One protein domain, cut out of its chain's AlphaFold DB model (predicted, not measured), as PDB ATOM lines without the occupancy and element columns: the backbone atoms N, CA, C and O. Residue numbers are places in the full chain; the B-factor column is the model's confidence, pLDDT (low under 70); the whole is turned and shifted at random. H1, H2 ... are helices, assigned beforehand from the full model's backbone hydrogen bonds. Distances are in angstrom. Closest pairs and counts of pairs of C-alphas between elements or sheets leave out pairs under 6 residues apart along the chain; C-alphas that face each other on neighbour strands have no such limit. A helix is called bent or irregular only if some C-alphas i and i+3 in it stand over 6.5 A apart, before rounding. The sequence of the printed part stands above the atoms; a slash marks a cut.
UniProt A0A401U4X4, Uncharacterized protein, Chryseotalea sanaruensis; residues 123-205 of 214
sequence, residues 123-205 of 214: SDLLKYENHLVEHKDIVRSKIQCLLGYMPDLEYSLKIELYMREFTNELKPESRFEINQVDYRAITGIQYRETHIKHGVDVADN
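This is residues 123 to 205 of the 214 residues of an uncharacterized protein of Chryseotalea sanaruensis (UniProt A0A401U4X4). The longest helix, H5, lies side by side with H3, running opposite ways, and H2 crosses one side of this pair from H3 to H5. H1 packs on H3, away from H5; H6 folds back on H5 near its last residues, while H4 sits past the last residue of H3, where residues 169 to 174 stick out. The printed part has 83 residues with six named helices, H1 to H6 in order along the chain, and no named strand; the class is all helix. The whole is compact, with a radius of gyration of the C-alphas of 12.9 A and spans of 39 by 30 by 18 A.

H5, residues 180 to 198, is 26.3 A long, from C-alpha 180 at (164.334, 163.102, 168.223) to C-alpha 198 at (160.465, 137.108, 168.846). H3, residues 153 to 167, is 18.7 A long and irregular, with C-alphas 155 and 158 7.9 A apart. H2, residues 133 to 147, is 21.6 A long and irregular, with C-alphas 134 and 137 7.2 A apart. H1, residues 123 to 130, measures 10.5 A and begins with C-alpha 123 at (164.680, 148.522, 144.885). H4, residues 172 to 176, measures 8.4 A and is only just irregular, with C-alphas 173 and 176 6.8 A apart. H6, residues 200 to 204, measures 5.9 A.

H5 and H3 are the hubs, touching three helices each. They touch each other at a shallow tilt of 10 degrees, opposite ways; their closest C-alphas, of Glu 193 and Tyr 155, are 5.4 A apart. H2 touches H5 with residues 143 to 147 alone, closest at the C-alphas of Leu 147 and Ile 186, 6.9 A apart; at 72 degrees they are only just about perpendicular. H2 touches H3 with residues 135 to 140 alone, at a steep tilt of 66 degrees, opposite ways; the closest C-alphas, of His 135 and Arg 164, are 5.6 A apart. H3 touches H1 with residues 157 to 161 alone, at a steep tilt of 52 degrees, the same way; the closest C-alphas, of Leu 161 and Tyr 128, are 6.6 A apart. The helix packing is mostly crossed, with 1 of 4 tilts shallow. H5 touches H6 with residues 191 to 195 alone; the closest C-alphas, of His 195 and Ala 203, are 5.1 A apart. H4 is close to H2 but not clearly touching it, with the C-alphas of Phe 176 and Lys 142 closest at 7.4 A. H1 and H5 are apart. In H1, H5 and H6 every O i to N i+4 pair is within hydrogen-bond range, against 9 of 11 in H2, 9 of 11 in H3 and 0 of 1 in H4, where 1 of 2 O i to N i+3 pairs is.

The two C-alphas farthest apart, of Pro 172 and Asp 201, are 39.1 A apart. The printed part has no cut, and its five links between helices are tight. Mean pLDDT of the printed part is 90.4, with H4 at 73; no printed residue is under 70.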
ATOM      1  N   SER A 123     164.736 147.055 144.941       90.12
ATOM      2  CA  SER A 123     164.680 148.522 144.885       90.12
ATOM      3  C   SER A 123     165.167 149.189 146.170       90.12
ATOM      4  O   SER A 123     165.831 150.220 146.090       90.12
ATOM      5  N   ASP A 124     164.891 148.602 147.337       89.12
ATOM      6  CA  ASP A 124     165.374 149.125 148.618       89.12
ATOM      7  C   ASP A 124     166.898 149.028 148.715       89.12
ATOM      8  O   ASP A 124     167.549 149.992 149.115       89.12
ATOM      9  N   LEU A 125     167.478 147.899 148.290       92.50
ATOM     10  CA  LEU A 125     168.933 147.721 148.226       92.50
ATOM     11  C   LEU A 125     169.570 148.704 147.240       92.50
ATOM     12  O   LEU A 125     170.584 149.327 147.547       92.50
ATOM     13  N   LEU A 126     168.945 148.905 146.077       94.19
ATOM     14  CA  LEU A 126     169.430 149.873 145.101       94.19
ATOM     15  C   LEU A 126     169.364 151.307 145.650       94.19
ATOM     16  O   LEU A 126     170.313 152.069 145.460       94.19
ATOM     17  N   LYS A 127     168.292 151.679 146.369       92.31
ATOM     18  CA  LYS A 127     168.210 152.976 147.063       92.31
ATOM     19  C   LYS A 127     169.297 153.068 148.136       92.31
ATOM     20  O   LYS A 127     169.968 154.089 148.225       92.31
ATOM     21  N   TYR A 128     169.522 152.006 148.903       93.44
ATOM     22  CA  TYR A 128     170.534 151.962 149.959       93.44
ATOM     23  C   TYR A 128     171.966 152.179 149.453       93.44
ATOM     24  O   TYR A 128     172.754 152.852 150.126       93.44
ATOM     25  N   GLU A 129     172.294 151.661 148.270       94.56
ATOM     26  CA  GLU A 129     173.621 151.826 147.667       94.56
ATOM     27  C   GLU A 129     173.822 153.167 146.952       94.56
ATOM     28  O   GLU A 129     174.957 153.616 146.852       94.56
ATOM     29  N   ASN A 130     172.755 153.829 146.486       94.69
ATOM     30  CA  ASN A 130     172.883 155.020 145.632       94.69
ATOM     31  C   ASN A 130     172.373 156.330 146.258       94.69
ATOM     32  O   ASN A 130     172.720 157.408 145.782       94.69
ATOM     33  N   HIS A 131     171.528 156.279 147.290       91.94
ATOM     34  CA  HIS A 131     170.909 157.468 147.879       91.94
ATOM     35  C   HIS A 131     171.741 158.025 149.042       91.94
ATOM     36  O   HIS A 131     171.934 157.331 150.049       91.94
ATOM     37  N   LEU A 132     172.181 159.285 148.906       90.62
ATOM     38  CA  LEU A 132     172.936 160.038 149.921       90.62
ATOM     39  C   LEU A 132     174.091 159.204 150.507       90.62
ATOM     40  O   LEU A 132     174.185 158.981 151.718       90.62
ATOM     41  N   VAL A 133     174.921 158.647 149.624       91.75
ATOM     42  CA  VAL A 133     175.968 157.666 149.962       91.75
ATOM     43  C   VAL A 133     176.997 158.257 150.925       91.75
ATOM     44  O   VAL A 133     177.456 157.576 151.837       91.75
ATOM     45  N   GLU A 134     177.278 159.548 150.796       90.62
ATOM     46  CA  GLU A 134     178.140 160.330 151.678       90.62
ATOM     47  C   GLU A 134     177.663 160.363 153.144       90.62
ATOM     48  O   GLU A 134     178.446 160.676 154.042       90.62
ATOM     49  N   HIS A 135     176.395 160.032 153.414       91.25
ATOM     50  CA  HIS A 135     175.837 159.949 154.767       91.25
ATOM     51  C   HIS A 135     175.774 158.518 155.314       91.25
ATOM     52  O   HIS A 135     175.481 158.342 156.498       91.25
ATOM     53  N   LYS A 136     176.076 157.498 154.496       92.81
ATOM     54  CA  LYS A 136     176.006 156.076 154.877       92.81
ATOM     55  C   LYS A 136     176.835 155.783 156.122       92.81
ATOM     56  O   LYS A 136     176.291 155.300 157.112       92.81
ATOM     57  N   ASP A 137     178.118 156.129 156.100       91.75
ATOM     58  CA  ASP A 137     179.034 155.800 157.196       91.75
ATOM     59  C   ASP A 137     178.740 156.602 158.467       91.75
ATOM     60  O   ASP A 137     178.857 156.073 159.572       91.75
ATOM     61  N   ILE A 138     178.284 157.851 158.320       91.38
ATOM     62  CA  ILE A 138     177.888 158.709 159.447       91.38
ATOM     63  C   ILE A 138     176.687 158.096 160.171       91.38
ATOM     64  O   ILE A 138     176.730 157.900 161.385       91.38
ATOM     65  N   VAL A 139     175.635 157.751 159.423       93.19
ATOM     66  CA  VAL A 139     174.414 157.162 159.982       93.19
ATOM     67  C   VAL A 139     174.704 155.807 160.625       93.19
ATOM     68  O   VAL A 139     174.283 155.573 161.757       93.19
ATOM     69  N   ARG A 140     175.480 154.940 159.960       94.69
ATOM     70  CA  ARG A 140     175.880 153.637 160.520       94.69
ATOM     71  C   ARG A 140     176.671 153.791 161.814       94.69
ATOM     72  O   ARG A 140     176.355 153.126 162.797       94.69
ATOM     73  N   SER A 141     177.647 154.699 161.838       92.81
ATOM     74  CA  SER A 141     178.448 154.972 163.037       92.81
ATOM     75  C   SER A 141     177.580 155.494 164.182       92.81
ATOM     76  O   SER A 141     177.760 155.087 165.329       92.81
ATOM     77  N   LYS A 142     176.602 156.358 163.880       92.12
ATOM     78  CA  LYS A 142     175.672 156.890 164.879       92.12
ATOM     79  C   LYS A 142     174.763 155.802 165.447       92.12
ATOM     80  O   LYS A 142     174.662 155.682 166.663       92.12
ATOM     81  N   ILE A 143     174.172 154.968 164.590       94.19
ATOM     82  CA  ILE A 143     173.359 153.816 165.009       94.19
ATOM     83  C   ILE A 143     174.178 152.867 165.886       94.19
ATOM     84  O   ILE A 143     173.723 152.494 166.964       94.19
ATOM     85  N   GLN A 144     175.397 152.521 165.457       95.44
ATOM     86  CA  GLN A 144     176.283 151.645 166.220       95.44
ATOM     87  C   GLN A 144     176.615 152.230 167.596       95.44
ATOM     88  O   GLN A 144     176.617 151.502 168.584       95.44
ATOM     89  N   CYS A 145     176.875 153.538 167.668       92.62
ATOM     90  CA  CYS A 145     177.135 154.233 168.923       92.62
ATOM     91  C   CYS A 145     175.923 154.178 169.868       92.62
ATOM     92  O   CYS A 145     176.074 153.836 171.037       92.62
ATOM     93  N   LEU A 146     174.721 154.461 169.355       91.62
ATOM     94  CA  LEU A 146     173.502 154.513 170.166       91.62
ATOM     95  C   LEU A 146     173.033 153.133 170.646       91.62
ATOM     96  O   LEU A 146     172.527 153.014 171.757       91.62
ATOM     97  N   LEU A 147     173.178 152.095 169.817       93.25
ATOM     98  CA  LEU A 147     172.758 150.732 170.158       93.25
ATOM     99  C   LEU A 147     173.845 149.930 170.888       93.25
ATOM    100  O   LEU A 147     173.537 148.933 171.535       93.25
ATOM    101  N   GLY A 148     175.115 150.321 170.762       95.38
ATOM    102  CA  GLY A 148     176.264 149.543 171.235       95.38
ATOM    103  C   GLY A 148     176.637 148.358 170.330       95.38
ATOM    104  O   GLY A 148     177.601 147.648 170.612       95.38
ATOM    105  N   TYR A 149     175.905 148.145 169.234       96.44
ATOM    106  CA  TYR A 149     176.171 147.131 168.213       96.44
ATOM    107  C   TYR A 149     175.707 147.621 166.840       96.44
ATOM    108  O   TYR A 149     174.874 148.519 166.739       96.44
ATOM    109  N   MET A 150     176.242 147.028 165.770       96.88
ATOM    110  CA  MET A 150     175.729 147.267 164.423       96.88
ATOM    111  C   MET A 150     174.609 146.255 164.135       96.88
ATOM    112  O   MET A 150     174.907 145.062 164.064       96.88
ATOM    113  N   PRO A 151     173.348 146.690 163.983       95.75
ATOM    114  CA  PRO A 151     172.251 145.799 163.621       95.75
ATOM    115  C   PRO A 151     172.416 145.268 162.193       95.75
ATOM    116  O   PRO A 151     173.008 145.930 161.333       95.75
ATOM    117  N   ASP A 152     171.846 144.092 161.930       95.19
ATOM    118  CA  ASP A 152     171.781 143.548 160.576       95.19
ATOM    119  C   ASP A 152     170.945 144.455 159.665       95.19
ATOM    120  O   ASP A 152     169.939 145.046 160.076       95.19
ATOM    121  N   LEU A 153     171.338 144.519 158.390       92.81
ATOM    122  CA  LEU A 153     170.709 145.405 157.408       92.81
ATOM    123  C   LEU A 153     169.205 145.122 157.248       92.81
ATOM    124  O   LEU A 153     168.426 146.035 156.982       92.81
ATOM    125  N   GLU A 154     168.770 143.879 157.472       90.25
ATOM    126  CA  GLU A 154     167.351 143.501 157.460       90.25
ATOM    127  C   GLU A 154     166.482 144.243 158.484       90.25
ATOM    128  O   GLU A 154     165.285 144.469 158.246       90.25
ATOM    129  N   TYR A 155     167.088 144.684 159.586       91.06
ATOM    130  CA  TYR A 155     166.434 145.447 160.645       91.06
ATOM    131  C   TYR A 155     166.639 146.953 160.485       91.06
ATOM    132  O   TYR A 155     165.747 147.725 160.837       91.06
ATOM    133  N   SER A 156     167.776 147.379 159.930       93.38
ATOM    134  CA  SER A 156     168.171 148.790 159.911       93.38
ATOM    135  C   SER A 156     167.945 149.519 158.587       93.38
ATOM    136  O   SER A 156     167.843 150.741 158.614       93.38
ATOM    137  N   LEU A 157     167.813 148.839 157.438       92.88
ATOM    138  CA  LEU A 157     167.877 149.478 156.109       92.88
ATOM    139  C   LEU A 157     166.957 150.696 155.955       92.88
ATOM    140  O   LEU A 157     167.406 151.765 155.541       92.88
ATOM    141  N   LYS A 158     165.665 150.546 156.275       89.94
ATOM    142  CA  LYS A 158     164.676 151.628 156.106       89.94
ATOM    143  C   LYS A 158     164.960 152.803 157.041       89.94
ATOM    144  O   LYS A 158     164.745 153.952 156.670       89.94
ATOM    145  N   ILE A 159     165.487 152.505 158.223       92.25
ATOM    146  CA  ILE A 159     165.843 153.492 159.241       92.25
ATOM    147  C   ILE A 159     167.119 154.223 158.856       92.25
ATOM    148  O   ILE A 159     167.177 155.440 158.970       92.25
ATOM    149  N   GLU A 160     168.110 153.509 158.328       93.94
ATOM    150  CA  GLU A 160     169.318 154.118 157.790       93.94
ATOM    151  C   GLU A 160     168.982 155.082 156.650       93.94
ATOM    152  O   GLU A 160     169.470 156.208 156.643       93.94
ATOM    153  N   LEU A 161     168.114 154.680 155.715       91.88
ATOM    154  CA  LEU A 161     167.650 155.553 154.634       91.88
ATOM    155  C   LEU A 161     166.927 156.796 155.165       91.88
ATOM    156  O   LEU A 161     167.248 157.903 154.740       91.88
ATOM    157  N   TYR A 162     166.012 156.616 156.118       90.62
ATOM    158  CA  TYR A 162     165.326 157.714 156.798       90.62
ATOM    159  C   TYR A 162     166.324 158.678 157.457       90.62
ATOM    160  O   TYR A 162     166.306 159.872 157.184       90.62
ATOM    161  N   MET A 163     167.269 158.178 158.256       91.69
ATOM    162  CA  MET A 163     168.258 159.023 158.934       91.69
ATOM    163  C   MET A 163     169.182 159.774 157.970       91.69
ATOM    164  O   MET A 163     169.614 160.882 158.292       91.69
ATOM    165  N   ARG A 164     169.499 159.212 156.794       92.00
ATOM    166  CA  ARG A 164     170.300 159.916 155.777       92.00
ATOM    167  C   ARG A 164     169.583 161.158 155.256       92.00
ATOM    168  O   ARG A 164     170.232 162.192 155.123       92.00
ATOM    169  N   GLU A 165     168.271 161.068 155.025       89.88
ATOM    170  CA  GLU A 165     167.446 162.200 154.580       89.88
ATOM    171  C   GLU A 165     167.504 163.351 155.606       89.88
ATOM    172  O   GLU A 165     167.752 164.491 155.225       89.88
ATOM    173  N   PHE A 166     167.442 163.051 156.910       86.06
ATOM    174  CA  PHE A 166     167.583 164.062 157.974       86.06
ATOM    175  C   PHE A 166     169.024 164.553 158.178       86.06
ATOM    176  O   PHE A 166     169.247 165.718 158.493       86.06
ATOM    177  N   THR A 167     170.030 163.695 157.988       83.12
ATOM    178  CA  THR A 167     171.447 164.078 158.149       83.12
ATOM    179  C   THR A 167     171.882 165.112 157.110       83.12
ATOM    180  O   THR A 167     172.724 165.961 157.412       83.12
ATOM    181  N   ASN A 168     171.285 165.073 155.916       75.81
ATOM    182  CA  ASN A 168     171.508 166.060 154.860       75.81
ATOM    183  C   ASN A 168     171.064 167.478 155.272       75.81
ATOM    184  O   ASN A 168     171.629 168.469 154.814       75.81
ATOM    185  N   GLU A 169     170.089 167.585 156.175       75.81
ATOM    186  CA  GLU A 169     169.549 168.863 156.652       75.81
ATOM    187  C   GLU A 169     170.309 169.418 157.871       75.81
ATOM    188  O   GLU A 169     170.167 170.592 158.223       75.81
ATOM    189  N   LEU A 170     171.140 168.595 158.523       70.50
ATOM    190  CA  LEU A 170     171.836 168.957 159.757       70.50
ATOM    191  C   LEU A 170     173.194 169.619 159.501       70.50
ATOM    192  O   LEU A 170     174.015 169.168 158.693       70.50
ATOM    193  N   LYS A 171     173.487 170.649 160.306       76.50
ATOM    194  CA  LYS A 171     174.833 171.229 160.405       76.50
ATOM    195  C   LYS A 171     175.837 170.159 160.863       76.50
ATOM    196  O   LYS A 171     175.475 169.314 161.682       76.50
ATOM    197  N   PRO A 172     177.105 170.205 160.408       74.44
ATOM    198  CA  PRO A 172     178.119 169.208 160.766       74.44
ATOM    199  C   PRO A 172     178.289 168.984 162.275       74.44
ATOM    200  O   PRO A 172     178.447 167.848 162.707       74.44
ATOM    201  N   GLU A 173     178.209 170.054 163.065       73.75
ATOM    202  CA  GLU A 173     178.378 170.040 164.526       73.75
ATOM    203  C   GLU A 173     177.255 169.265 165.239       73.75
ATOM    204  O   GLU A 173     177.514 168.516 166.176       73.75
ATOM    205  N   SER A 174     176.021 169.352 164.735       72.56
ATOM    206  CA  SER A 174     174.839 168.698 165.316       72.56
ATOM    207  C   SER A 174     174.727 167.210 164.970       72.56
ATOM    208  O   SER A 174     173.821 166.527 165.445       72.56
ATOM    209  N   ARG A 175     175.630 166.666 164.141       70.44
ATOM    210  CA  ARG A 175     175.574 165.255 163.713       70.44
ATOM    211  C   ARG A 175     175.809 164.274 164.862       70.44
ATOM    212  O   ARG A 175     175.348 163.138 164.777       70.44
ATOM    213  N   PHE A 176     176.473 164.716 165.929       72.38
ATOM    214  CA  PHE A 176     176.798 163.891 167.096       72.38
ATOM    215  C   PHE A 176     175.880 164.124 168.300       72.38
ATOM    216  O   PHE A 176     175.926 163.345 169.248       72.38
ATOM    217  N   GLU A 177     175.030 165.149 168.266       84.00
ATOM    218  CA  GLU A 177     174.020 165.358 169.300       84.00
ATOM    219  C   GLU A 177     172.878 164.354 169.121       84.00
ATOM    220  O   GLU A 177     172.450 164.069 167.994       84.00
ATOM    221  N   ILE A 178     172.404 163.799 170.240       87.94
ATOM    222  CA  ILE A 178     171.234 162.922 170.254       87.94
ATOM    223  C   ILE A 178     169.990 163.799 170.151       87.94
ATOM    224  O   ILE A 178     169.774 164.684 170.979       87.94
ATOM    225  N   ASN A 179     169.167 163.539 169.144       89.88
ATOM    226  CA  ASN A 179     167.935 164.266 168.883       89.88
ATOM    227  C   ASN A 179     166.742 163.307 168.691       89.88
ATOM    228  O   ASN A 179     166.859 162.086 168.802       89.88
ATOM    229  N   GLN A 180     165.570 163.869 168.395       91.25
ATOM    230  CA  GLN A 180     164.334 163.102 168.223       91.25
ATOM    231  C   GLN A 180     164.405 162.062 167.088       91.25
ATOM    232  O   GLN A 180     163.831 160.978 167.202       91.25
ATOM    233  N   VAL A 181     165.122 162.365 165.999       91.06
ATOM    234  CA  VAL A 181     165.313 161.438 164.870       91.06
ATOM    235  C   VAL A 181     166.079 160.205 165.337       91.06
ATOM    236  O   VAL A 181     165.714 159.087 164.976       91.06
ATOM    237  N   ASP A 182     167.085 160.396 166.191       92.19
ATOM    238  CA  ASP A 182     167.895 159.309 166.736       92.19
ATOM    239  C   ASP A 182     167.076 158.386 167.643       92.19
ATOM    240  O   ASP A 182     167.100 157.170 167.453       92.19
ATOM    241  N   TYR A 183     166.293 158.949 168.574       93.38
ATOM    242  CA  TYR A 183     165.410 158.162 169.444       93.38
ATOM    243  C   TYR A 183     164.387 157.357 168.646       93.38
ATOM    244  O   TYR A 183     164.161 156.172 168.919       93.38
ATOM    245  N   ARG A 184     163.791 157.971 167.619       93.25
ATOM    246  CA  ARG A 184     162.840 157.280 166.747       93.25
ATOM    247  C   ARG A 184     163.515 156.168 165.945       93.25
ATOM    248  O   ARG A 184     162.947 155.084 165.818       93.25
ATOM    249  N   ALA A 185     164.724 156.413 165.446       92.50
ATOM    250  CA  ALA A 185     165.504 155.440 164.694       92.50
ATOM    251  C   ALA A 185     165.864 154.212 165.540       92.50
ATOM    252  O   ALA A 185     165.545 153.092 165.142       92.50
ATOM    253  N   ILE A 186     166.456 154.393 166.725       93.25
ATOM    254  CA  ILE A 186     166.835 153.256 167.582       93.25
ATOM    255  C   ILE A 186     165.615 152.471 168.062       93.25
ATOM    256  O   ILE A 186     165.645 151.240 168.059       93.25
ATOM    257  N   THR A 187     164.517 153.171 168.376       94.12
ATOM    258  CA  THR A 187     163.241 152.538 168.728       94.12
ATOM    259  C   THR A 187     162.754 151.663 167.578       94.12
ATOM    260  O   THR A 187     162.375 150.514 167.798       94.12
ATOM    261  N   GLY A 188     162.808 152.175 166.346       93.19
ATOM    262  CA  GLY A 188     162.419 151.421 165.161       93.19
ATOM    263  C   GLY A 188     163.275 150.182 164.930       93.19
ATOM    264  O   GLY A 188     162.725 149.112 164.669       93.19
ATOM    265  N   ILE A 189     164.600 150.293 165.073       94.19
ATOM    266  CA  ILE A 189     165.519 149.171 164.843       94.19
ATOM    267  C   ILE A 189     165.226 148.069 165.858       94.19
ATOM    268  O   ILE A 189     164.946 146.938 165.460       94.19
ATOM    269  N   GLN A 190     165.213 148.407 167.150       94.56
ATOM    270  CA  GLN A 190     164.964 147.440 168.221       94.56
ATOM    271  C   GLN A 190     163.582 146.799 168.099       94.56
ATOM    272  O   GLN A 190     163.436 145.590 168.286       94.56
ATOM    273  N   TYR A 191     162.567 147.592 167.748       94.06
ATOM    274  CA  TYR A 191     161.209 147.100 167.566       94.06
ATOM    275  C   TYR A 191     161.099 146.143 166.373       94.06
ATOM    276  O   TYR A 191     160.512 145.069 166.501       94.06
ATOM    277  N   ARG A 192     161.700 146.484 165.224       92.00
ATOM    278  CA  ARG A 192     161.707 145.627 164.029       92.00
ATOM    279  C   ARG A 192     162.497 144.341 164.255       92.00
ATOM    280  O   ARG A 192     161.997 143.268 163.926       92.00
ATOM    281  N   GLU A 193     163.688 144.446 164.837       93.56
ATOM    282  CA  GLU A 193     164.531 143.302 165.190       93.56
ATOM    283  C   GLU A 193     163.795 142.350 166.142       93.56
ATOM    284  O   GLU A 193     163.685 141.155 165.868       93.56
ATOM    285  N   THR A 194     163.209 142.887 167.215       94.25
ATOM    286  CA  THR A 194     162.453 142.093 168.195       94.25
ATOM    287  C   THR A 194     161.216 141.463 167.569       94.25
ATOM    288  O   THR A 194     160.936 140.296 167.823       94.25
ATOM    289  N   HIS A 195     160.486 142.191 166.721       91.81
ATOM    290  CA  HIS A 195     159.315 141.637 166.049       91.81
ATOM    291  C   HIS A 195     159.702 140.462 165.144       91.81
ATOM    292  O   HIS A 195     159.072 139.410 165.218       91.81
ATOM    293  N   ILE A 196     160.756 140.594 164.336       89.94
ATOM    294  CA  ILE A 196     161.181 139.511 163.441       89.94
ATOM    295  C   ILE A 196     161.697 138.301 164.235       89.94
ATOM    296  O   ILE A 196     161.348 137.168 163.906       89.94
ATOM    297  N   LYS A 197     162.484 138.520 165.297       93.69
ATOM    298  CA  LYS A 197     163.100 137.431 166.078       93.69
ATOM    299  C   LYS A 197     162.149 136.763 167.073       93.69
ATOM    300  O   LYS A 197     162.279 135.568 167.335       93.69
ATOM    301  N   HIS A 198     161.232 137.524 167.665       95.69
ATOM    302  CA  HIS A 198     160.465 137.108 168.846       95.69
ATOM    303  C   HIS A 198     158.951 137.327 168.724       95.69
ATOM    304  O   HIS A 198     158.204 136.900 169.603       95.69
ATOM    305  N   GLY A 199     158.481 137.944 167.640       92.75
ATOM    306  CA  GLY A 199     157.064 138.193 167.397       92.75
ATOM    307  C   GLY A 199     156.554 139.525 167.955       92.75
ATOM    308  O   GLY A 199     157.233 140.240 168.697       92.75
ATOM    309  N   VAL A 200     155.324 139.867 167.558       92.19
ATOM    310  CA  VAL A 200     154.678 141.156 167.863       92.19
ATOM    311  C   VAL A 200     154.531 141.376 169.362       92.19
ATOM    312  O   VAL A 200     154.803 142.475 169.829       92.19
ATOM    313  N   ASP A 201     154.142 140.348 170.115       95.00
ATOM    314  CA  ASP A 201     153.850 140.494 171.544       95.00
ATOM    315  C   ASP A 201     155.086 140.927 172.339       95.00
ATOM    316  O   ASP A 201     154.992 141.762 173.236       95.00
ATOM    317  N   VAL A 202     156.266 140.410 171.986       96.44
ATOM    318  CA  VAL A 202     157.521 140.802 172.640       96.44
ATOM    319  C   VAL A 202     157.920 142.217 172.220       96.44
ATOM    320  O   VAL A 202     158.268 143.035 173.071       96.44
ATOM    321  N   ALA A 203     157.798 142.544 170.930       94.12
ATOM    322  CA  ALA A 203     158.112 143.877 170.416       94.12
ATOM    323  C   ALA A 203     157.206 144.963 171.023       94.12
ATOM    324  O   ALA A 203     157.680 146.024 171.437       94.12
ATOM    325  N   ASP A 204     155.909 144.678 171.153       94.75
ATOM    326  CA  ASP A 204     154.916 145.591 171.717       94.75
ATOM    327  C   ASP A 204     155.172 145.894 173.207       94.75
ATOM    328  O   ASP A 204     154.728 146.939 173.695       94.75
ATOM    329  N   ASN A 205     155.959 145.055 173.893       95.50
ATOM    330  CA  ASN A 205     156.324 145.184 175.305       95.50
ATOM    331  C   ASN A 205     157.752 145.690 175.561       95.50
ATOM    332  O   ASN A 205     158.155 145.776 176.723       95.50
TER     333      ASN A 205